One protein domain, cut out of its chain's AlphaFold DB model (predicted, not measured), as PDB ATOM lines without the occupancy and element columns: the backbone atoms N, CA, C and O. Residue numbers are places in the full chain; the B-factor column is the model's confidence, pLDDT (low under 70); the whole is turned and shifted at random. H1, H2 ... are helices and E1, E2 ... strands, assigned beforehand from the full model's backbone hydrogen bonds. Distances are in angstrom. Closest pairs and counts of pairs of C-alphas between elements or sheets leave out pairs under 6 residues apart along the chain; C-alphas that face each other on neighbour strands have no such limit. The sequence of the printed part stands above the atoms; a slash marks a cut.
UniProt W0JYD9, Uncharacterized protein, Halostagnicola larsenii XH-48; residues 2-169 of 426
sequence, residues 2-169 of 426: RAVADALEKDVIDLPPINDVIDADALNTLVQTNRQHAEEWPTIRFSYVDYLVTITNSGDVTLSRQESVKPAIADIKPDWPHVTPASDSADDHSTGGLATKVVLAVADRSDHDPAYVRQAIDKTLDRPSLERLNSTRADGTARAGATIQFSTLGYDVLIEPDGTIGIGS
ATOM      1  N   ARG A   2      91.246 173.557 203.288       85.38
ATOM      2  CA  ARG A   2      90.206 173.090 204.232       85.38
ATOM      3  C   ARG A   2      89.857 171.604 204.084       85.38
ATOM      4  O   ARG A   2      89.957 170.882 205.056       85.38
ATOM      5  N   ALA A   3      89.602 171.142 202.857       83.62
ATOM      6  CA  ALA A   3      89.317 169.729 202.591       83.62
ATOM      7  C   ALA A   3      90.405 168.771 203.123       83.62
ATOM      8  O   ALA A   3      90.093 167.708 203.645       83.62
ATOM      9  N   VAL A   4      91.684 169.152 203.022       82.19
ATOM     10  CA  VAL A   4      92.810 168.344 203.528       82.19
ATOM     11  C   VAL A   4      92.905 168.424 205.053       82.19
ATOM     12  O   VAL A   4      93.214 167.428 205.693       82.19
ATOM     13  N   ALA A   5      92.624 169.592 205.638       85.00
ATOM     14  CA  ALA A   5      92.587 169.787 207.087       85.00
ATOM     15  C   ALA A   5      91.490 168.929 207.735       85.00
ATOM     16  O   ALA A   5      91.770 168.201 208.684       85.00
ATOM     17  N   ASP A   6      90.293 168.936 207.142       87.12
ATOM     18  CA  ASP A   6      89.161 168.109 207.560       87.12
ATOM     19  C   ASP A   6      89.508 166.612 207.450       87.12
ATOM     20  O   ASP A   6      89.267 165.855 208.385       87.12
ATOM     21  N   ALA A   7      90.149 166.189 206.351       84.12
ATOM     22  CA  ALA A   7      90.576 164.798 206.152       84.12
ATOM     23  C   ALA A   7      91.677 164.338 207.126       84.12
ATOM     24  O   ALA A   7      91.776 163.148 207.423       84.12
ATOM     25  N   LEU A   8      92.513 165.263 207.606       85.44
ATOM     26  CA  LEU A   8      93.573 165.004 208.584       85.44
ATOM     27  C   LEU A   8      93.128 165.216 210.039       85.44
ATOM     28  O   LEU A   8      93.943 164.992 210.933       85.44
ATOM     29  N   GLU A   9      91.892 165.671 210.273       86.88
ATOM     30  CA  GLU A   9      91.395 166.125 211.580       86.88
ATOM     31  C   GLU A   9      92.325 167.167 212.245       86.88
ATOM     32  O   GLU A   9      92.593 167.126 213.447       86.88
ATOM     33  N   LYS A  10      92.852 168.108 211.450       88.19
ATOM     34  CA  LYS A  10      93.762 169.180 211.895       88.19
ATOM     35  C   LYS A  10      93.188 170.562 211.607       88.19
ATOM     36  O   LYS A  10      92.346 170.719 210.726       88.19
ATOM     37  N   ASP A  11      93.685 171.582 212.305       87.94
ATOM     38  CA  ASP A  11      93.423 172.965 211.913       87.94
ATOM     39  C   ASP A  11      94.209 173.305 210.632       87.94
ATOM     40  O   ASP A  11      95.307 172.799 210.391       87.94
ATOM     41  N   VAL A  12      93.652 174.182 209.794       85.62
ATOM     42  CA  VAL A  12      94.302 174.666 208.568       85.62
ATOM     43  C   VAL A  12      95.642 175.342 208.880       85.62
ATOM     44  O   VAL A  12      96.555 175.259 208.059       85.62
ATOM     45  N   ILE A  13      95.775 175.986 210.047       87.50
ATOM     46  CA  ILE A  13      97.016 176.654 210.468       87.50
ATOM     47  C   ILE A  13      98.152 175.674 210.793       87.50
ATOM     48  O   ILE A  13      99.319 176.051 210.714       87.50
ATOM     49  N   ASP A  14      97.818 174.420 211.111       87.75
ATOM     50  CA  ASP A  14      98.789 173.371 211.436       87.75
ATOM     51  C   ASP A  14      99.327 172.662 210.183       87.75
ATOM     52  O   ASP A  14     100.211 171.802 210.270       87.75
ATOM     53  N   LEU A  15      98.788 172.990 209.004       86.25
ATOM     54  CA  LEU A  15      99.242 172.435 207.737       86.25
ATOM     55  C   LEU A  15     100.399 173.259 207.144       86.25
ATOM     56  O   LEU A  15     100.413 174.486 207.266       86.25
ATOM     57  N   PRO A  16     101.348 172.617 206.432       86.75
ATOM     58  CA  PRO A  16     102.393 173.331 205.703       86.75
ATOM     59  C   PRO A  16     101.807 174.357 204.720       86.75
ATOM     60  O   PRO A  16     100.764 174.093 204.119       86.75
ATOM     61  N   PRO A  17     102.448 175.508 204.479       86.38
ATOM     62  CA  PRO A  17     101.963 176.474 203.497       86.38
ATOM     63  C   PRO A  17     101.773 175.835 202.114       86.38
ATOM     64  O   PRO A  17     102.699 175.265 201.551       86.38
ATOM     65  N   ILE A  18     100.587 175.965 201.510       86.69
ATOM     66  CA  ILE A  18     100.333 175.422 200.160       86.69
ATOM     67  C   ILE A  18     101.238 176.054 199.090       86.69
ATOM     68  O   ILE A  18     101.605 175.392 198.121       86.69
ATOM     69  N   ASN A  19     101.679 177.295 199.331       85.00
ATOM     70  CA  ASN A  19     102.678 177.997 198.524       85.00
ATOM     71  C   ASN A  19     104.017 177.262 198.429       85.00
ATOM     72  O   ASN A  19     104.813 177.563 197.532       85.00
ATOM     73  N   ASP A  20     104.258 176.295 199.323       82.69
ATOM     74  CA  ASP A  20     105.441 175.466 199.235       82.69
ATOM     75  C   ASP A  20     105.401 174.482 198.058       82.69
ATOM     76  O   ASP A  20     106.449 174.110 197.522       82.69
ATOM     77  N   VAL A  21     104.192 174.101 197.647       85.00
ATOM     78  CA  VAL A  21     103.914 173.090 196.624       85.00
ATOM     79  C   VAL A  21     103.516 173.730 195.297       85.00
ATOM     80  O   VAL A  21     104.012 173.302 194.259       85.00
ATOM     81  N   ILE A  22     102.654 174.748 195.324       87.94
ATOM     82  CA  ILE A  22     102.041 175.368 194.140       87.94
ATOM     83  C   ILE A  22     101.763 176.852 194.404       87.94
ATOM     84  O   ILE A  22     101.558 177.241 195.550       87.94
ATOM     85  N   ASP A  23     101.744 177.703 193.376       88.88
ATOM     86  CA  ASP A  23     101.348 179.109 193.535       88.88
ATOM     87  C   ASP A  23      99.861 179.232 193.908       88.88
ATOM     88  O   ASP A  23      98.979 179.043 193.068       88.88
ATOM     89  N   ALA A  24      99.571 179.546 195.173       87.12
ATOM     90  CA  ALA A  24      98.200 179.611 195.675       87.12
ATOM     91  C   ALA A  24      97.380 180.720 195.000       87.12
ATOM     92  O   ALA A  24      96.182 180.558 194.775       87.12
ATOM     93  N   ASP A  25      98.027 181.839 194.669       87.31
ATOM     94  CA  ASP A  25      97.370 182.984 194.045       87.31
ATOM     95  C   ASP A  25      97.073 182.709 192.573       87.31
ATOM     96  O   ASP A  25      95.983 183.037 192.106       87.31
ATOM     97  N   ALA A  26      98.000 182.075 191.846       88.44
ATOM     98  CA  ALA A  26      97.739 181.626 190.481       88.44
ATOM     99  C   ALA A  26      96.637 180.563 190.450       88.44
ATOM    100  O   ALA A  26      95.742 180.644 189.616       88.44
ATOM    101  N   LEU A  27      96.640 179.621 191.401       87.69
ATOM    102  CA  LEU A  27      95.576 178.628 191.528       87.69
ATOM    103  C   LEU A  27      94.222 179.293 191.789       87.69
ATOM    104  O   LEU A  27      93.250 178.989 191.108       87.69
ATOM    105  N   ASN A  28      94.159 180.243 192.726       86.38
ATOM    106  CA  ASN A  28      92.940 181.000 193.013       86.38
ATOM    107  C   ASN A  28      92.486 181.856 191.825       86.38
ATOM    108  O   ASN A  28      91.287 181.959 191.584       86.38
ATOM    109  N   THR A  29      93.419 182.466 191.095       86.12
ATOM    110  CA  THR A  29      93.113 183.280 189.911       86.12
ATOM    111  C   THR A  29      92.546 182.401 188.810       86.12
ATOM    112  O   THR A  29      91.455 182.680 188.323       86.12
ATOM    113  N   LEU A  30      93.209 181.284 188.500       82.31
ATOM    114  CA  LEU A  30      92.718 180.293 187.550       82.31
ATOM    115  C   LEU A  30      91.313 179.819 187.924       82.31
ATOM    116  O   LEU A  30      90.423 179.749 187.080       82.31
ATOM    117  N   VAL A  31      91.101 179.586 189.223       77.94
ATOM    118  CA  VAL A  31      89.808 179.181 189.766       77.94
ATOM    119  C   VAL A  31      88.723 180.238 189.578       77.94
ATOM    120  O   VAL A  31      87.579 179.926 189.249       77.94
ATOM    121  N   GLN A  32      89.052 181.501 189.816       77.88
ATOM    122  CA  GLN A  32      88.095 182.598 189.726       77.88
ATOM    123  C   GLN A  32      87.766 182.946 188.275       77.88
ATOM    124  O   GLN A  32      86.588 183.092 187.951       77.88
ATOM    125  N   THR A  33      88.777 183.026 187.409       72.25
ATOM    126  CA  THR A  33      88.611 183.345 185.987       72.25
ATOM    127  C   THR A  33      87.770 182.284 185.284       72.25
ATOM    128  O   THR A  33      86.817 182.621 184.580       72.25
ATOM    129  N   ASN A  34      88.032 181.000 185.543       68.88
ATOM    130  CA  ASN A  34      87.301 179.924 184.878       68.88
ATOM    131  C   ASN A  34      85.845 179.816 185.345       68.88
ATOM    132  O   ASN A  34      84.969 179.602 184.517       68.88
ATOM    133  N   ARG A  35      85.534 180.085 186.623       68.69
ATOM    134  CA  ARG A  35      84.130 180.166 187.088       68.69
ATOM    135  C   ARG A  35      83.313 181.273 186.415       68.69
ATOM    136  O   ARG A  35      82.088 181.231 186.478       68.69
ATOM    137  N   GLN A  36      83.966 182.285 185.846       64.25
ATOM    138  CA  GLN A  36      83.300 183.415 185.195       64.25
ATOM    139  C   GLN A  36      83.156 183.237 183.680       64.25
ATOM    140  O   GLN A  36      82.270 183.855 183.092       64.25
ATOM    141  N   HIS A  37      84.019 182.431 183.054       54.50
ATOM    142  CA  HIS A  37      84.188 182.426 181.599       54.50
ATOM    143  C   HIS A  37      84.207 181.049 180.938       54.50
ATOM    144  O   HIS A  37      83.957 180.979 179.736       54.50
ATOM    145  N   ALA A  38      84.500 179.983 181.678       57.00
ATOM    146  CA  ALA A  38      84.690 178.665 181.100       57.00
ATOM    147  C   ALA A  38      83.453 177.789 181.340       57.00
ATOM    148  O   ALA A  38      83.008 177.627 182.475       57.00
ATOM    149  N   GLU A  39      82.913 177.214 180.264       55.72
ATOM    150  CA  GLU A  39      81.935 176.119 180.352       55.72
ATOM    151  C   GLU A  39      82.603 174.820 180.841       55.72
ATOM    152  O   GLU A  39      81.943 173.993 181.464       55.72
ATOM    153  N   GLU A  40      83.920 174.676 180.640       61.53
ATOM    154  CA  GLU A  40      84.711 173.521 181.074       61.53
ATOM    155  C   GLU A  40      86.018 173.938 181.750       61.53
ATOM    156  O   GLU A  40      86.750 174.811 181.283       61.53
ATOM    157  N   TRP A  41      86.328 173.278 182.859       69.62
ATOM    158  CA  TRP A  41      87.463 173.601 183.712       69.62
ATOM    159  C   TRP A  41      88.642 172.627 183.522       69.62
ATOM    160  O   TRP A  41      88.429 171.424 183.364       69.62
ATOM    161  N   PRO A  42      89.904 173.092 183.598       85.44
ATOM    162  CA  PRO A  42      91.080 172.227 183.541       85.44
ATOM    163  C   PRO A  42      91.183 171.342 184.790       85.44
ATOM    164  O   PRO A  42      91.160 171.834 185.914       85.44
ATOM    165  N   THR A  43      91.398 170.039 184.640       88.31
ATOM    166  CA  THR A  43      91.716 169.199 185.800       88.31
ATOM    167  C   THR A  43      93.124 169.518 186.308       88.31
ATOM    168  O   THR A  43      94.089 169.468 185.549       88.31
ATOM    169  N   ILE A  44      93.253 169.847 187.595       89.88
ATOM    170  CA  ILE A  44      94.531 170.205 188.230       89.88
ATOM    171  C   ILE A  44      94.836 169.192 189.326       89.88
ATOM    172  O   ILE A  44      94.007 168.969 190.209       89.88
ATOM    173  N   ARG A  45      96.032 168.599 189.294       90.69
ATOM    174  CA  ARG A  45      96.481 167.588 190.258       90.69
ATOM    175  C   ARG A  45      97.811 167.984 190.882       90.69
ATOM    176  O   ARG A  45      98.758 168.287 190.164       90.69
ATOM    177  N   PHE A  46      97.902 167.951 192.205       89.44
ATOM    178  CA  PHE A  46      99.163 168.177 192.916       89.44
ATOM    179  C   PHE A  46      99.203 167.414 194.240       89.44
ATOM    180  O   PHE A  46      98.180 167.218 194.895       89.44
ATOM    181  N   SER A  47     100.398 166.991 194.648       87.31
ATOM    182  CA  SER A  47     100.609 166.327 195.936       87.31
ATOM    183  C   SER A  47     100.790 167.356 197.043       87.31
ATOM    184  O   SER A  47     101.651 168.230 196.957       87.31
ATOM    185  N   TYR A  48     100.007 167.244 198.110       87.12
ATOM    186  CA  TYR A  48     100.103 168.113 199.276       87.12
ATOM    187  C   TYR A  48      99.954 167.292 200.557       87.12
ATOM    188  O   TYR A  48      98.915 166.677 200.806       87.12
ATOM    189  N   VAL A  49     101.008 167.299 201.378       85.38
ATOM    190  CA  VAL A  49     101.168 166.365 202.506       85.38
ATOM    191  C   VAL A  49     101.117 164.920 201.972       85.38
ATOM    192  O   VAL A  49     101.873 164.615 201.054       85.38
ATOM    193  N   ASP A  50     100.218 164.069 202.471       84.38
ATOM    194  CA  ASP A  50     100.084 162.656 202.075       84.38
ATOM    195  C   ASP A  50      98.896 162.428 201.119       84.38
ATOM    196  O   ASP A  50      98.374 161.317 201.000       84.38
ATOM    197  N   TYR A  51      98.414 163.493 200.470       85.56
ATOM    198  CA  TYR A  51      97.261 163.449 199.575       85.56
ATOM    199  C   TYR A  51      97.613 163.951 198.183       85.56
ATOM    200  O   TYR A  51      98.245 164.995 198.020       85.56
ATOM    201  N   LEU A  52      97.101 163.248 197.177       87.50
ATOM    202  CA  LEU A  52      96.902 163.803 195.852       87.50
ATOM    203  C   LEU A  52      95.616 164.630 195.886       87.50
ATOM    204  O   LEU A  52      94.521 164.093 196.077       87.50
ATOM    205  N   VAL A  53      95.760 165.940 195.726       89.69
ATOM    206  CA  VAL A  53      94.639 166.863 195.585       89.69
ATOM    207  C   VAL A  53      94.297 166.949 194.107       89.69
ATOM    208  O   VAL A  53      95.153 167.321 193.305       89.69
ATOM    209  N   THR A  54      93.056 166.627 193.754       89.50
ATOM    210  CA  THR A  54      92.534 166.787 192.394       89.50
ATOM    211  C   THR A  54      91.417 167.814 192.407       89.50
ATOM    212  O   THR A  54      90.469 167.700 193.179       89.50
ATOM    213  N   ILE A  55      91.534 168.823 191.553       89.00
ATOM    214  CA  ILE A  55      90.455 169.756 191.247       89.00
ATOM    215  C   ILE A  55      89.905 169.343 189.886       89.00
ATOM    216  O   ILE A  55      90.631 169.420 188.896       89.00
ATOM    217  N   THR A  56      88.676 168.834 189.852       84.69
ATOM    218  CA  THR A  56      88.030 168.278 188.651       84.69
ATOM    219  C   THR A  56      87.574 169.374 187.693       84.69
ATOM    220  O   THR A  56      87.510 170.542 188.065       84.69
ATOM    221  N   ASN A  57      87.173 168.994 186.477       76.88
ATOM    222  CA  ASN A  57      86.552 169.882 185.486       76.88
ATOM    223  C   ASN A  57      85.166 170.449 185.881       76.88
ATOM    224  O   ASN A  57      84.618 171.283 185.166       76.88
ATOM    225  N   SER A  58      84.597 170.025 187.009       74.38
ATOM    226  CA  SER A  58      83.426 170.655 187.637       74.38
ATOM    227  C   SER A  58      83.818 171.681 188.711       74.38
ATOM    228  O   SER A  58      82.965 172.366 189.274       74.38
ATOM    229  N   GLY A  59      85.116 171.807 189.008       77.25
ATOM    230  CA  GLY A  59      85.638 172.617 190.105       77.25
ATOM    231  C   GLY A  59      85.494 171.960 191.482       77.25
ATOM    232  O   GLY A  59      85.733 172.631 192.493       77.25
ATOM    233  N   ASP A  60      85.119 170.680 191.535       83.19
ATOM    234  CA  ASP A  60      85.064 169.902 192.769       83.19
ATOM    235  C   ASP A  60      86.468 169.482 193.201       83.19
ATOM    236  O   ASP A  60      87.353 169.226 192.384       83.19
ATOM    237  N   VAL A  61      86.678 169.407 194.513       87.69
ATOM    238  CA  VAL A  61      87.959 168.993 195.088       87.69
ATOM    239  C   VAL A  61      87.825 167.577 195.622       87.69
ATOM    240  O   VAL A  61      87.087 167.340 196.576       87.69
ATOM    241  N   THR A  62      88.583 166.650 195.044       88.88
ATOM    242  CA  THR A  62      88.694 165.267 195.508       88.88
ATOM    243  C   THR A  62      90.081 165.009 196.086       88.88
ATOM    244  O   THR A  62      91.078 165.629 195.700       88.88
ATOM    245  N   LEU A  63      90.138 164.116 197.074       89.00
ATOM    246  CA  LEU A  63      91.360 163.764 197.790       89.00
ATOM    247  C   LEU A  63      91.590 162.261 197.694       89.00
ATOM    248  O   LEU A  63      90.707 161.472 198.032       89.00
ATOM    249  N   SER A  64      92.799 161.867 197.305       85.69
ATOM    250  CA  SER A  64      93.228 160.469 197.317       85.69
ATOM    251  C   SER A  64      94.481 160.335 198.170       85.69
ATOM    252  O   SER A  64      95.471 161.030 197.945       85.69
ATOM    253  N   ARG A  65      94.433 159.465 199.183       82.62
ATOM    254  CA  ARG A  65      95.573 159.226 200.073       82.62
ATOM    255  C   ARG A  65      96.685 158.518 199.300       82.62
ATOM    256  O   ARG A  65      96.422 157.514 198.643       82.62
ATOM    257  N   GLN A  66      97.914 159.016 199.389       73.19
ATOM    258  CA  GLN A  66      99.082 158.358 198.809       73.19
ATOM    259  C   GLN A  66      99.704 157.445 199.878       73.19
ATOM    260  O   GLN A  66     100.121 157.906 200.936       73.19
ATOM    261  N   GLU A  67      99.724 156.129 199.638       60.88
ATOM    262  CA  GLU A  67     100.257 155.136 200.595       60.88
ATOM    263  C   GLU A  67     101.794 155.155 200.705       60.88
ATOM    264  O   GLU A  67     102.369 154.525 201.591       60.88
ATOM    265  N   SER A  68     102.475 155.897 199.830       53.75
ATOM    266  CA  SER A  68     103.929 156.062 199.822       53.75
ATOM    267  C   SER A  68     104.325 157.529 200.012       53.75
ATOM    268  O   SER A  68     103.643 158.443 199.564       53.75
ATOM    269  N   VAL A  69     105.466 157.753 200.671       47.88
ATOM    270  CA  VAL A  69     105.967 159.077 201.112       47.88
ATOM    271  C   VAL A  69     106.439 159.973 199.942       47.88
ATOM    272  O   VAL A  69     106.879 161.099 200.160       47.88
ATOM    273  N   LYS A  70     106.352 159.487 198.695       46.62
ATOM    274  CA  LYS A  70     106.529 160.232 197.432       46.62
ATOM    275  C   LYS A  70     106.419 159.255 196.244       46.62
ATOM    276  O   LYS A  70     107.447 158.741 195.809       46.62
ATOM    277  N   PRO A  71     105.240 158.973 195.675       45.34
ATOM    278  CA  PRO A  71     105.185 158.798 194.233       45.34
ATOM    279  C   PRO A  71     105.476 160.174 193.633       45.34
ATOM    280  O   PRO A  71     104.913 161.179 194.087       45.34
ATOM    281  N   ALA A  72     106.370 160.260 192.652       52.38
ATOM    282  CA  ALA A  72     106.399 161.465 191.838       52.38
ATOM    283  C   ALA A  72     105.016 161.596 191.181       52.38
ATOM    284  O   ALA A  72     104.385 160.592 190.865       52.38
ATOM    285  N   ILE A  73     104.518 162.813 190.962       52.09
ATOM    286  CA  ILE A  73     103.266 162.995 190.205       52.09
ATOM    287  C   ILE A  73     103.371 162.306 188.823       52.09
ATOM    288  O   ILE A  73     102.375 161.793 188.326       52.09
ATOM    289  N   ALA A  74     104.591 162.183 188.282       48.59
ATOM    290  CA  ALA A  74     104.933 161.407 187.087       48.59
ATOM    291  C   ALA A  74     104.619 159.893 187.170       48.59
ATOM    292  O   ALA A  74     104.440 159.251 186.140       48.59
ATOM    293  N   ASP A  75     104.521 159.308 188.371       43.56
ATOM    294  CA  ASP A  75     104.176 157.889 188.570       43.56
ATOM    295  C   ASP A  75     102.654 157.643 188.520       43.56
ATOM    296  O   ASP A  75     102.195 156.497 188.493       43.56
ATOM    297  N   ILE A  76     101.843 158.708 188.511       54.25
ATOM    298  CA  ILE A  76     100.397 158.611 188.315       54.25
ATOM    299  C   ILE A  76     100.163 158.439 186.818       54.25
ATOM    300  O   ILE A  76     100.287 159.393 186.052       54.25
ATOM    301  N   LYS A  77      99.807 157.217 186.400       52.06
ATOM    302  CA  LYS A  77      99.455 156.925 185.005       52.06
ATOM    303  C   LYS A  77      98.403 157.946 184.541       52.06
ATOM    304  O   LYS A  77      97.340 158.014 185.162       52.06
ATOM    305  N   PRO A  78      98.677 158.751 183.501       57.69
ATOM    306  CA  PRO A  78      97.725 159.752 183.059       57.69
ATOM    307  C   PRO A  78      96.452 159.062 182.573       57.69
ATOM    308  O   PRO A  78      96.508 158.065 181.850       57.69
ATOM    309  N   ASP A  79      95.300 159.645 182.904       68.06
ATOM    310  CA  ASP A  79      93.977 159.249 182.395       68.06
ATOM    311  C   ASP A  79      93.888 159.328 180.853       68.06
ATOM    312  O   ASP A  79      92.903 158.911 180.246       68.06
ATOM    313  N   TRP A  80      94.927 159.866 180.211       79.88
ATOM    314  CA  TRP A  80      95.067 160.072 178.780       79.88
ATOM    315  C   TRP A  80      96.253 159.278 178.215       79.88
ATOM    316  O   TRP A  80      97.291 159.858 177.904       79.88
ATOM    317  N   PRO A  81      96.112 157.953 178.022       79.75
ATOM    318  CA  PRO A  81      97.184 157.110 177.476       79.75
ATOM    319  C   PRO A  81      97.549 157.449 176.020       79.75
ATOM    320  O   PRO A  81      98.581 157.017 175.523       79.75
ATOM    321  N   HIS A  82      96.690 158.203 175.335       84.25
ATOM    322  CA  HIS A  82      96.859 158.656 173.956       84.25
ATOM    323  C   HIS A  82      97.700 159.940 173.844       84.25
ATOM    324  O   HIS A  82      98.091 160.330 172.745       84.25
ATOM    325  N   VAL A  83      97.956 160.619 174.966       86.94
ATOM    326  CA  VAL A  83      98.776 161.824 174.998       86.94
ATOM    327  C   VAL A  83     100.242 161.425 174.912       86.94
ATOM    328  O   VAL A  83     100.737 160.620 175.698       86.94
ATOM    329  N   THR A  84     100.943 162.015 173.951       86.19
ATOM    330  CA  THR A  84     102.382 161.811 173.752       86.19
ATOM    331  C   THR A  84     103.118 163.110 174.046       86.19
ATOM    332  O   THR A  84     102.557 164.170 173.754       86.19
ATOM    333  N   PRO A  85     104.348 163.074 174.593       83.31
ATOM    334  CA  PRO A  85     105.163 164.274 174.717       83.31
ATOM    335  C   PRO A  85     105.209 165.004 173.373       83.31
ATOM    336  O   PRO A  85     105.488 164.395 172.333       83.31
ATOM    337  N   ALA A  86     104.889 166.294 173.377       78.19
ATOM    338  CA  ALA A  86     105.199 167.144 172.248       78.19
ATOM    339  C   ALA A  86     106.718 167.075 172.092       78.19
ATOM    340  O   ALA A  86     107.444 167.308 173.058       78.19
ATOM    341  N   SER A  87     107.197 166.657 170.919       62.44
ATOM    342  CA  SER A  87     108.629 166.651 170.648       62.44
ATOM    343  C   SER A  87     109.162 168.031 170.991       62.44
ATOM    344  O   SER A  87     108.623 169.014 170.477       62.44
ATOM    345  N   ASP A  88     110.191 168.094 171.837       52.38
ATOM    346  CA  ASP A  88     110.987 169.300 171.982       52.38
ATOM    347  C   ASP A  88     111.382 169.695 170.563       52.38
ATOM    348  O   ASP A  88     112.212 169.034 169.932       52.38
ATOM    349  N   SER A  89     110.748 170.728 170.003       45.78
ATOM    350  CA  SER A  89     111.346 171.421 168.879       45.78
ATOM    351  C   SER A  89     112.671 171.896 169.448       45.78
ATOM    352  O   SER A  89     112.687 172.794 170.293       45.78
ATOM    353  N   ALA A  90     113.735 171.176 169.099       40.53
ATOM    354  CA  ALA A  90     115.077 171.276 169.639       40.53
ATOM    355  C   ALA A  90     115.758 172.565 169.174       40.53
ATOM    356  O   ALA A  90     116.865 172.547 168.654       40.53
ATOM    357  N   ASP A  91     115.076 173.680 169.395       41.47
ATOM    358  CA  ASP A  91     115.622 175.008 169.476       41.47
ATOM    359  C   ASP A  91     115.316 175.487 170.896       41.47
ATOM    360  O   ASP A  91     114.278 176.088 171.192       41.47
ATOM    361  N   ASP A  92     116.283 175.232 171.779       45.03
ATOM    362  CA  ASP A  92     116.486 175.776 173.135       45.03
ATOM    363  C   ASP A  92     116.619 177.327 173.139       45.03
ATOM    364  O   ASP A  92     117.332 177.961 173.916       45.03
ATOM    365  N   HIS A  93     115.956 177.974 172.183       45.19
ATOM    366  CA  HIS A  93     115.938 179.398 171.898       45.19
ATOM    367  C   HIS A  93     114.514 179.956 171.802       45.19
ATOM    368  O   HIS A  93     114.358 181.165 171.615       45.19
ATOM    369  N   SER A  94     113.467 179.136 171.998       52.00
ATOM    370  CA  SER A  94     112.118 179.656 172.240       52.00
ATOM    371  C   SER A  94     112.155 180.476 173.538       52.00
ATOM    372  O   SER A  94     112.110 179.951 174.650       52.00
ATOM    373  N   THR A  95     112.259 181.793 173.401       54.09
ATOM    374  CA  THR A  95     112.363 182.768 174.498       54.09
ATOM    375  C   THR A  95     111.017 182.979 175.216       54.09
ATOM    376  O   THR A  95     110.829 183.973 175.911       54.09
ATOM    377  N   GLY A  96     110.049 182.081 174.998       66.44
ATOM    378  CA  GLY A  96     108.676 182.181 175.477       66.44
ATOM    379  C   GLY A  96     108.429 181.351 176.735       66.44
ATOM    380  O   GLY A  96     108.954 180.247 176.878       66.44
ATOM    381  N   GLY A  97     107.599 181.882 177.636       84.62
ATOM    382  CA  GLY A  97     107.114 181.166 178.818       84.62
ATOM    383  C   GLY A  97     106.296 179.917 178.468       84.62
ATOM    384  O   GLY A  97     105.936 179.692 177.310       84.62
ATOM    385  N   LEU A  98     105.976 179.108 179.483       86.88
ATOM    386  CA  LEU A  98     105.243 177.840 179.354       86.88
ATOM    387  C   LEU A  98     103.975 177.970 178.494       86.88
ATOM    388  O   LEU A  98     103.746 177.158 177.603       86.88
ATOM    389  N   ALA A  99     103.200 179.039 178.685       88.50
ATOM    390  CA  ALA A  99     101.988 179.274 177.908       88.50
ATOM    391  C   ALA A  99     102.259 179.435 176.401       88.50
ATOM    392  O   ALA A  99     101.447 179.022 175.578       88.50
ATOM    393  N   THR A 100     103.406 180.007 176.021       90.19
ATOM    394  CA  THR A 100     103.806 180.121 174.610       90.19
ATOM    395  C   THR A 100     104.159 178.757 174.031       90.19
ATOM    396  O   THR A 100     103.730 178.447 172.923       90.19
ATOM    397  N   LYS A 101     104.879 177.921 174.789       90.56
ATOM    398  CA  LYS A 101     105.216 176.555 174.365       90.56
ATOM    399  C   LYS A 101     103.961 175.713 174.127       90.56
ATOM    400  O   LYS A 101     103.877 175.040 173.109       90.56
ATOM    401  N   VAL A 102     102.961 175.821 175.004       91.31
ATOM    402  CA  VAL A 102     101.671 175.125 174.848       91.31
ATOM    403  C   VAL A 102     100.950 175.562 173.572       91.31
ATOM    404  O   VAL A 102     100.503 174.713 172.808       91.31
ATOM    405  N   VAL A 103     100.883 176.872 173.303       92.44
ATOM    406  CA  VAL A 103     100.273 177.399 172.069       92.44
ATOM    407  C   VAL A 103     100.961 176.831 170.828       92.44
ATOM    408  O   VAL A 103     100.280 176.396 169.905       92.44
ATOM    409  N   LEU A 104     102.296 176.829 170.800       91.94
ATOM    410  CA  LEU A 104     103.056 176.327 169.655       91.94
ATOM    411  C   LEU A 104     102.883 174.818 169.469       91.94
ATOM    412  O   LEU A 104     102.677 174.370 168.347       91.94
ATOM    413  N   ALA A 105     102.905 174.051 170.558       91.38
ATOM    414  CA  ALA A 105     102.737 172.606 170.506       91.38
ATOM    415  C   ALA A 105     101.334 172.208 170.004       91.38
ATOM    416  O   ALA A 105     101.202 171.292 169.195       91.38
ATOM    417  N   VAL A 106     100.280 172.915 170.433       91.56
ATOM    418  CA  VAL A 106      98.915 172.676 169.931       91.56
ATOM    419  C   VAL A 106      98.778 173.134 168.478       91.56
ATOM    420  O   VAL A 106      98.172 172.419 167.684       91.56
ATOM    421  N   ALA A 107      99.357 174.277 168.102       92.00
ATOM    422  CA  ALA A 107      99.352 174.766 166.720       92.00
ATOM    423  C   ALA A 107     100.001 173.770 165.751       92.00
ATOM    424  O   ALA A 107      99.402 173.448 164.729       92.00
ATOM    425  N   ASP A 108     101.157 173.214 166.120       89.81
ATOM    426  CA  ASP A 108     101.862 172.195 165.338       89.81
ATOM    427  C   ASP A 108     101.006 170.936 165.116       89.81
ATOM    428  O   ASP A 108     100.889 170.437 164.001       89.81
ATOM    429  N   ARG A 109     100.330 170.448 166.166       88.94
ATOM    430  CA  ARG A 109      99.504 169.231 166.082       88.94
ATOM    431  C   ARG A 109      98.146 169.428 165.413       88.94
ATOM    432  O   ARG A 109      97.595 168.447 164.915       88.94
ATOM    433  N   SER A 110      97.596 170.639 165.460       88.12
ATOM    434  CA  SER A 110      96.264 170.970 164.928       88.12
ATOM    435  C   SER A 110      96.280 171.625 163.549       88.12
ATOM    436  O   SER A 110      95.212 171.834 162.985       88.12
ATOM    437  N   ASP A 111      97.463 171.940 163.009       88.06
ATOM    438  CA  ASP A 111      97.640 172.696 161.757       88.06
ATOM    439  C   ASP A 111      96.883 174.043 161.761       88.06
ATOM    440  O   ASP A 111      96.373 174.533 160.751       88.06
ATOM    441  N   HIS A 112      96.782 174.656 162.942       92.12
ATOM    442  CA  HIS A 112      96.140 175.949 163.138       92.12
ATOM    443  C   HIS A 112      97.156 177.060 163.385       92.12
ATOM    444  O   HIS A 112      98.221 176.859 163.967       92.12
ATOM    445  N   ASP A 113      96.782 178.285 163.017       93.38
ATOM    446  CA  ASP A 113      97.591 179.465 163.310       93.38
ATOM    447  C   ASP A 113      97.764 179.666 164.836       93.38
ATOM    448  O   ASP A 113      96.777 179.625 165.584       93.38
ATOM    449  N   PRO A 114      98.986 179.951 165.334       93.94
ATOM    450  CA  PRO A 114      99.233 180.154 166.762       93.94
ATOM    451  C   PRO A 114      98.383 181.251 167.422       93.94
ATOM    452  O   PRO A 114      98.115 181.172 168.622       93.94
ATOM    453  N   ALA A 115      97.951 182.290 166.695       93.69
ATOM    454  CA  ALA A 115      97.070 183.315 167.254       93.69
ATOM    455  C   ALA A 115      95.645 182.784 167.467       93.69
ATOM    456  O   ALA A 115      95.026 183.112 168.482       93.69
ATOM    457  N   TYR A 116      95.157 181.927 166.564       92.50
ATOM    458  CA  TYR A 116      93.877 181.235 166.725       92.50
ATOM    459  C   TYR A 116      93.917 180.265 167.912       92.50
ATOM    460  O   TYR A 116      93.057 180.323 168.792       92.50
ATOM    461  N   VAL A 117      94.972 179.452 168.005       92.25
ATOM    462  CA  VAL A 117      95.181 178.527 169.132       92.25
ATOM    463  C   VAL A 117      95.277 179.274 170.459       92.25
ATOM    464  O   VAL A 117      94.660 178.875 171.446       92.25
ATOM    465  N   ARG A 118      95.992 180.405 170.492       92.06
ATOM    466  CA  ARG A 118      96.063 181.262 171.681       92.06
ATOM    467  C   ARG A 118      94.678 181.712 172.138       92.06
ATOM    468  O   ARG A 118      94.386 181.624 173.327       92.06
ATOM    469  N   GLN A 119      93.837 182.170 171.212       90.44
ATOM    470  CA  GLN A 119      92.473 182.588 171.531       90.44
ATOM    471  C   GLN A 119      91.621 181.417 172.040       90.44
ATOM    472  O   GLN A 119      90.802 181.612 172.933       90.44
ATOM    473  N   ALA A 120      91.800 180.216 171.483       88.81
ATOM    474  CA  ALA A 120      91.101 179.021 171.942       88.81
ATOM    475  C   ALA A 120      91.514 178.629 173.370       88.81
ATOM    476  O   ALA A 120      90.647 178.375 174.199       88.81
ATOM    477  N   ILE A 121      92.814 178.666 173.684       89.00
ATOM    478  CA  ILE A 121      93.324 178.392 175.035       89.00
ATOM    479  C   ILE A 121      92.819 179.437 176.037       89.00
ATOM    480  O   ILE A 121      92.387 179.058 177.119       89.00
ATOM    481  N   ASP A 122      92.798 180.724 175.675       87.19
ATOM    482  CA  ASP A 122      92.325 181.807 176.557       87.19
ATOM    483  C   ASP A 122      90.844 181.674 176.960       87.19
ATOM    484  O   ASP A 122      90.423 182.277 177.946       87.19
ATOM    485  N   LYS A 123      90.046 180.889 176.222       80.69
ATOM    486  CA  LYS A 123      88.658 180.571 176.603       80.69
ATOM    487  C   LYS A 123      88.568 179.496 177.689       80.69
ATOM    488  O   LYS A 123      87.585 179.469 178.422       80.69
ATOM    489  N   THR A 124      89.562 178.619 177.776       77.94
ATOM    490  CA  THR A 124      89.575 177.469 178.697       77.94
ATOM    491  C   THR A 124      90.467 177.722 179.915       77.94
ATOM    492  O   THR A 124      90.251 177.155 180.988       77.94
ATOM    493  N   LEU A 125      91.512 178.539 179.758       83.00
ATOM    494  CA  LEU A 125      92.594 178.655 180.725       83.00
ATOM    495  C   LEU A 125      93.223 180.054 180.733       83.00
ATOM    496  O   LEU A 125      93.678 180.558 179.707       83.00
ATOM    497  N   ASP A 126      93.370 180.637 181.925       85.31
ATOM    498  CA  ASP A 126      94.160 181.855 182.122       85.31
ATOM    499  C   ASP A 126      95.666 181.561 181.972       85.31
ATOM    500  O   ASP A 126      96.313 180.989 182.859       85.31
ATOM    501  N   ARG A 127      96.241 181.955 180.829       87.25
ATOM    502  CA  ARG A 127      97.665 181.740 180.509       87.25
ATOM    503  C   ARG A 127      98.645 182.331 181.542       87.25
ATOM    504  O   ARG A 127      99.612 181.640 181.862       87.25
ATOM    505  N   PRO A 128      98.452 183.549 182.092       85.81
ATOM    506  CA  PRO A 128      99.314 184.071 183.158       85.81
ATOM    507  C   PRO A 128      99.337 183.188 184.412       85.81
ATOM    508  O   PRO A 128     100.395 182.985 185.009       85.81
ATOM    509  N   SER A 129      98.187 182.640 184.813       87.19
ATOM    510  CA  SER A 129      98.117 181.695 185.928       87.19
ATOM    511  C   SER A 129      98.841 180.394 185.596       87.19
ATOM    512  O   SER A 129      99.593 179.903 186.435       87.19
ATOM    513  N   LEU A 130      98.704 179.883 184.367       84.00
ATOM    514  CA  LEU A 130      99.438 178.698 183.913       84.00
ATOM    515  C   LEU A 130     100.958 178.857 184.076       84.00
ATOM    516  O   LEU A 130     101.613 177.962 184.605       84.00
ATOM    517  N   GLU A 131     101.519 179.998 183.666       84.38
ATOM    518  CA  GLU A 131     102.961 180.255 183.800       84.38
ATOM    519  C   GLU A 131     103.425 180.244 185.259       84.38
ATOM    520  O   GLU A 131     104.535 179.806 185.553       84.38
ATOM    521  N   ARG A 132     102.571 180.707 186.175       87.50
ATOM    522  CA  ARG A 132     102.889 180.830 187.601       87.50
ATOM    523  C   ARG A 132     102.686 179.542 188.390       87.50
ATOM    524  O   ARG A 132     103.378 179.344 189.386       87.50
ATOM    525  N   LEU A 133     101.760 178.672 187.981       84.94
ATOM    526  CA  LEU A 133     101.428 177.452 188.727       84.94
ATOM    527  C   LEU A 133     102.645 176.545 188.932       84.94
ATOM    528  O   LEU A 133     102.892 176.103 190.056       84.94
ATOM    529  N   ASN A 134     103.431 176.355 187.869       82.44
ATOM    530  CA  ASN A 134     104.638 175.525 187.874       82.44
ATOM    531  C   ASN A 134     105.932 176.357 187.935       82.44
ATOM    532  O   ASN A 134     107.026 175.815 187.794       82.44
ATOM    533  N   SER A 135     105.842 177.674 188.172       82.00
ATOM    534  CA  SER A 135     107.038 178.505 188.316       82.00
ATOM    535  C   SER A 135     107.758 178.225 189.633       82.00
ATOM    536  O   SER A 135     107.144 177.925 190.665       82.00
ATOM    537  N   THR A 136     109.072 178.434 189.626       81.50
ATOM    538  CA  THR A 136     109.849 178.548 190.861       81.50
ATOM    539  C   THR A 136     109.351 179.730 191.697       81.50
ATOM    540  O   THR A 136     108.683 180.651 191.208       81.50
ATOM    541  N   ARG A 137     109.645 179.694 192.997       78.12
ATOM    542  CA  ARG A 137     109.362 180.813 193.901       78.12
ATOM    543  C   ARG A 137     110.246 182.013 193.551       78.12
ATOM    544  O   ARG A 137     111.285 181.870 192.913       78.12
ATOM    545  N   ALA A 138     109.880 183.193 194.055       75.94
ATOM    546  CA  ALA A 138     110.666 184.418 193.872       75.94
ATOM    547  C   ALA A 138     112.108 184.317 194.417       75.94
ATOM    548  O   ALA A 138     112.984 185.051 193.969       75.94
ATOM    549  N   ASP A 139     112.359 183.405 195.363       77.38
ATOM    550  CA  ASP A 139     113.686 183.103 195.914       77.38
ATOM    551  C   ASP A 139     114.480 182.055 195.104       77.38
ATOM    552  O   ASP A 139     115.601 181.711 195.474       77.38
ATOM    553  N   GLY A 140     113.920 181.552 193.996       75.25
ATOM    554  CA  GLY A 140     114.523 180.538 193.129       75.25
ATOM    555  C   GLY A 140     114.252 179.089 193.545       75.25
ATOM    556  O   GLY A 140     114.648 178.174 192.823       75.25
ATOM    557  N   THR A 141     113.563 178.847 194.663       79.56
ATOM    558  CA  THR A 141     113.245 177.488 195.126       79.56
ATOM    559  C   THR A 141     112.249 176.813 194.183       79.56
ATOM    560  O   THR A 141     111.192 177.374 193.870       79.56
ATOM    561  N   ALA A 142     112.563 175.588 193.754       76.94
ATOM    562  CA  ALA A 142     111.656 174.773 192.958       76.94
ATOM    563  C   ALA A 142     110.408 174.392 193.763       76.94
ATOM    564  O   ALA A 142     110.483 174.025 194.938       76.94
ATOM    565  N   ARG A 143     109.253 174.483 193.110       80.94
ATOM    566  CA  ARG A 143     107.991 173.955 193.619       80.94
ATOM    567  C   ARG A 143     107.836 172.502 193.172       80.94
ATOM    568  O   ARG A 143     108.446 172.093 192.191       80.94
ATOM    569  N   ALA A 144     107.017 171.736 193.889       79.88
ATOM    570  CA  ALA A 144     106.613 170.414 193.412       79.88
ATOM    571  C   ALA A 144     105.751 170.520 192.143       79.88
ATOM    572  O   ALA A 144     105.794 169.611 191.326       79.88
ATOM    573  N   GLY A 145     105.026 171.638 191.989       83.38
ATOM    574  CA  GLY A 145     104.209 171.961 190.825       83.38
ATOM    575  C   GLY A 145     102.901 171.175 190.785       83.38
ATOM    576  O   GLY A 145     102.515 170.505 191.746       83.38
ATOM    577  N   ALA A 146     102.204 171.291 189.663       87.94
ATOM    578  CA  ALA A 146     100.958 170.604 189.396       87.94
ATOM    579  C   ALA A 146     100.939 170.028 187.985       87.94
ATOM    580  O   ALA A 146     101.487 170.605 187.044       87.94
ATOM    581  N   THR A 147     100.235 168.913 187.850       89.12
ATOM    582  CA  THR A 147      99.791 168.420 186.556       89.12
ATOM    583  C   THR A 147      98.502 169.128 186.174       89.12
ATOM    584  O   THR A 147      97.565 169.188 186.971       89.12
ATOM    585  N   ILE A 148      98.453 169.656 184.956       89.81
ATOM    586  CA  ILE A 148      97.300 170.382 184.421       89.81
ATOM    587  C   ILE A 148      96.820 169.650 183.172       89.81
ATOM    588  O   ILE A 148      97.612 169.329 182.291       89.81
ATOM    589  N   GLN A 149      95.523 169.377 183.113       90.25
ATOM    590  CA  GLN A 149      94.860 168.659 182.031       90.25
ATOM    591  C   GLN A 149      93.695 169.491 181.521       90.25
ATOM    592  O   GLN A 149      92.809 169.850 182.291       90.25
ATOM    593  N   PHE A 150      93.665 169.783 180.229       89.69
ATOM    594  CA  PHE A 150      92.518 170.432 179.600       89.69
ATOM    595  C   PHE A 150      92.407 170.022 178.139       89.69
ATOM    596  O   PHE A 150      93.380 169.549 177.554       89.69
ATOM    597  N   SER A 151      91.230 170.219 177.557       89.62
ATOM    598  CA  SER A 151      91.016 169.994 176.135       89.62
ATOM    599  C   SER A 151      90.813 171.324 175.415       89.62
ATOM    600  O   SER A 151      90.237 172.268 175.956       89.62
ATOM    601  N   THR A 152      91.313 171.424 174.190       90.06
ATOM    602  CA  THR A 152      91.089 172.576 173.317       90.06
ATOM    603  C   THR A 152      91.189 172.133 171.866       90.06
ATOM    604  O   THR A 152      92.040 171.315 171.528       90.06
ATOM    605  N   LEU A 153      90.306 172.638 171.002       89.38
ATOM    606  CA  LEU A 153      90.319 172.342 169.559       89.38
ATOM    607  C   LEU A 153      90.335 170.834 169.220       89.38
ATOM    608  O   LEU A 153      90.914 170.432 168.219       89.38
ATOM    609  N   GLY A 154      89.734 169.987 170.064       89.25
ATOM    610  CA  GLY A 154      89.723 168.533 169.855       89.25
ATOM    611  C   GLY A 154      91.014 167.820 170.266       89.25
ATOM    612  O   GLY A 154      91.166 166.633 169.984       89.25
ATOM    613  N   TYR A 155      91.919 168.510 170.958       91.56
ATOM    614  CA  TYR A 155      93.146 167.954 171.522       91.56
ATOM    615  C   TYR A 155      93.101 167.986 173.041       91.56
ATOM    616  O   TYR A 155      92.621 168.948 173.634       91.56
ATOM    617  N   ASP A 156      93.648 166.946 173.650       91.25
ATOM    618  CA  ASP A 156      93.903 166.853 175.075       91.25
ATOM    619  C   ASP A 156      95.344 167.275 175.355       91.25
ATOM    620  O   ASP A 156      96.293 166.767 174.745       91.25
ATOM    621  N   VAL A 157      95.503 168.218 176.278       91.75
ATOM    622  CA  VAL A 157      96.780 168.834 176.629       91.75
ATOM    623  C   VAL A 157      97.112 168.512 178.076       91.75
ATOM    624  O   VAL A 157      96.411 168.932 179.000       91.75
ATOM    625  N   LEU A 158      98.206 167.782 178.266       91.44
ATOM    626  CA  LEU A 158      98.784 167.456 179.563       91.44
ATOM    627  C   LEU A 158     100.006 168.337 179.795       91.44
ATOM    628  O   LEU A 158     100.897 168.396 178.955       91.44
ATOM    629  N   ILE A 159     100.075 168.993 180.943       90.38
ATOM    630  CA  ILE A 159     101.248 169.754 181.363       90.38
ATOM    631  C   ILE A 159     101.728 169.145 182.666       90.38
ATOM    632  O   ILE A 159     100.973 169.112 183.638       90.38
ATOM    633  N   GLU A 160     102.958 168.653 182.677       87.06
ATOM    634  CA  GLU A 160     103.580 168.062 183.855       87.06
ATOM    635  C   GLU A 160     104.221 169.134 184.753       87.06
ATOM    636  O   GLU A 160     104.453 170.272 184.318       87.06
ATOM    637  N   PRO A 161     104.514 168.811 186.027       84.19
ATOM    638  CA  PRO A 161     105.061 169.786 186.963       84.19
ATOM    639  C   PRO A 161     106.422 170.371 186.558       84.19
ATOM    640  O   PRO A 161     106.744 171.490 186.953       84.19
ATOM    641  N   ASP A 162     107.208 169.641 185.766       81.81
ATOM    642  CA  ASP A 162     108.496 170.087 185.222       81.81
ATOM    643  C   ASP A 162     108.358 170.988 183.977       81.81
ATOM    644  O   ASP A 162     109.349 171.536 183.490       81.81
ATOM    645  N   GLY A 163     107.130 171.190 183.491       81.81
ATOM    646  CA  GLY A 163     106.821 171.972 182.300       81.81
ATOM    647  C   GLY A 163     106.817 171.169 181.000       81.81
ATOM    648  O   GLY A 163     106.625 171.776 179.944       81.81
ATOM    649  N   THR A 164     106.993 169.844 181.054       86.50
ATOM    650  CA  THR A 164     106.812 168.955 179.901       86.50
ATOM    651  C   THR A 164     105.365 169.025 179.417       86.50
ATOM    652  O   THR A 164     104.423 169.021 180.212       86.50
ATOM    653  N   ILE A 165     105.183 169.117 178.098       90.00
ATOM    654  CA  ILE A 165     103.867 169.231 177.462       90.00
ATOM    655  C   ILE A 165     103.605 167.949 176.684       90.00
ATOM    656  O   ILE A 165     104.376 167.584 175.801       90.00
ATOM    657  N   GLY A 166     102.498 167.287 176.983       90.81
ATOM    658  CA  GLY A 166     101.949 166.195 176.200       90.81
ATOM    659  C   GLY A 166     100.720 166.650 175.423       90.81
ATOM    660  O   GLY A 166      99.877 167.372 175.957       90.81
ATOM    661  N   ILE A 167     100.598 166.201 174.175       91.62
ATOM    662  CA  ILE A 167      99.414 166.427 173.345       91.62
ATOM    663  C   ILE A 167      98.934 165.107 172.742       91.62
ATOM    664  O   ILE A 167      99.725 164.289 172.262       91.62
ATOM    665  N   GLY A 168      97.620 164.913 172.764       90.62
ATOM    666  CA  GLY A 168      96.924 163.806 172.120       90.62
ATOM    667  C   GLY A 168      95.631 164.291 171.471       90.62
ATOM    668  O   GLY A 168      95.052 165.285 171.898       90.62
ATOM    669  N   SER A 169      95.180 163.626 170.409       90.75
ATOM    670  CA  SER A 169      93.873 163.936 169.820       90.75
ATOM    671  C   SER A 169      92.761 163.263 170.624       90.75
ATOM    672  O   SER A 169      92.840 162.066 170.910       90.75
TER     673      SER A 169
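AT A GLANCE: This is residues 2 to 169 of the 426 residues of an uncharacterized protein of Halostagnicola larsenii XH-48 (UniProt W0JYD9). One twisted sheet of six strands, two three-strand meanders side by side, has a group of helices on one side: H3 packs over strands E5 and E6, and H4, H5 and H2 follow it, while H1 sits alone by E2 and E3 at the other end. The long stretch of residues 66 to 97 leads from edge strand E3 to H3, with residues 84 to 85 paired to E6. The printed part has 168 residues with five named helices and six named strands in the order H1 H2 E1 E2 E3 H3 H4 H5 E4 E5 E6; the sheet's order is E3 E2 E1 E4 E5 E6, antiparallel throughout, and the class is mixed. It is compact, with a radius of gyration of the C-alphas of 16.1 A, and spans 51 by 33 by 32 A.

IN THESE COORDINATES: H1, residues 2 to 8, begins at C-alpha (90.206, 173.090, 204.232). H2, residues 24 to 37, is 20.1 A long. E1, residues 43 to 48, is 15.9 A long; E2 is residues 51 to 55 and E3 residues 61 to 65. H3, residues 98 to 110, is 18.3 A long and begins at C-alpha (105.243, 177.840, 179.354). H4 is residues 114 to 124, 15.6 A, and H5 residues 127 to 133. E4, residues 147 to 152, is 16.4 A long; E5 is residues 155 to 159, and E6, residues 165 to 169, ends at C-alpha (93.873, 163.936, 169.820).

HOW THE PARTS SIT: E1 E2 E3 and E4 E5 E6 are meanders, each strand the antiparallel neighbour of the one before; E1 and E4 are antiparallel neighbours too, with N 45 and O 147 within hydrogen-bond range at 2.8 A. N 46 and O 53 of hairpin E1 and E2 are 3.0 A apart, and N 157 and O 150 of hairpin E4 and E5 2.8 A. H3 is on the sheet, over E5 and E6, at a height of 9.0 A; the C-alphas of Val 102 and Ile 165, its closest to E6, are 6.8 A apart. H4 only grazes the sheet with residues 117 to 124. H2 and H5 touch at a shallow tilt of 31 degrees, opposite ways, closest at the C-alphas of Ala 26 and Ser 129, 4.6 A. Every O i to N i+4 pair is within hydrogen-bond range in H1, H2, H3 and H5, and 6 of 7 in H4.

THE WHOLE: The C-alphas farthest apart, of Glu 9 and Asp 111, are 50.6 A apart. The printed part has no cut; the links H1 to H2, E3 to H3 and H5 to E4 are long. The mean pLDDT of the printed part is 80.3; residues 34 to 41, 67 to 79 and 87 to 96 are under 70.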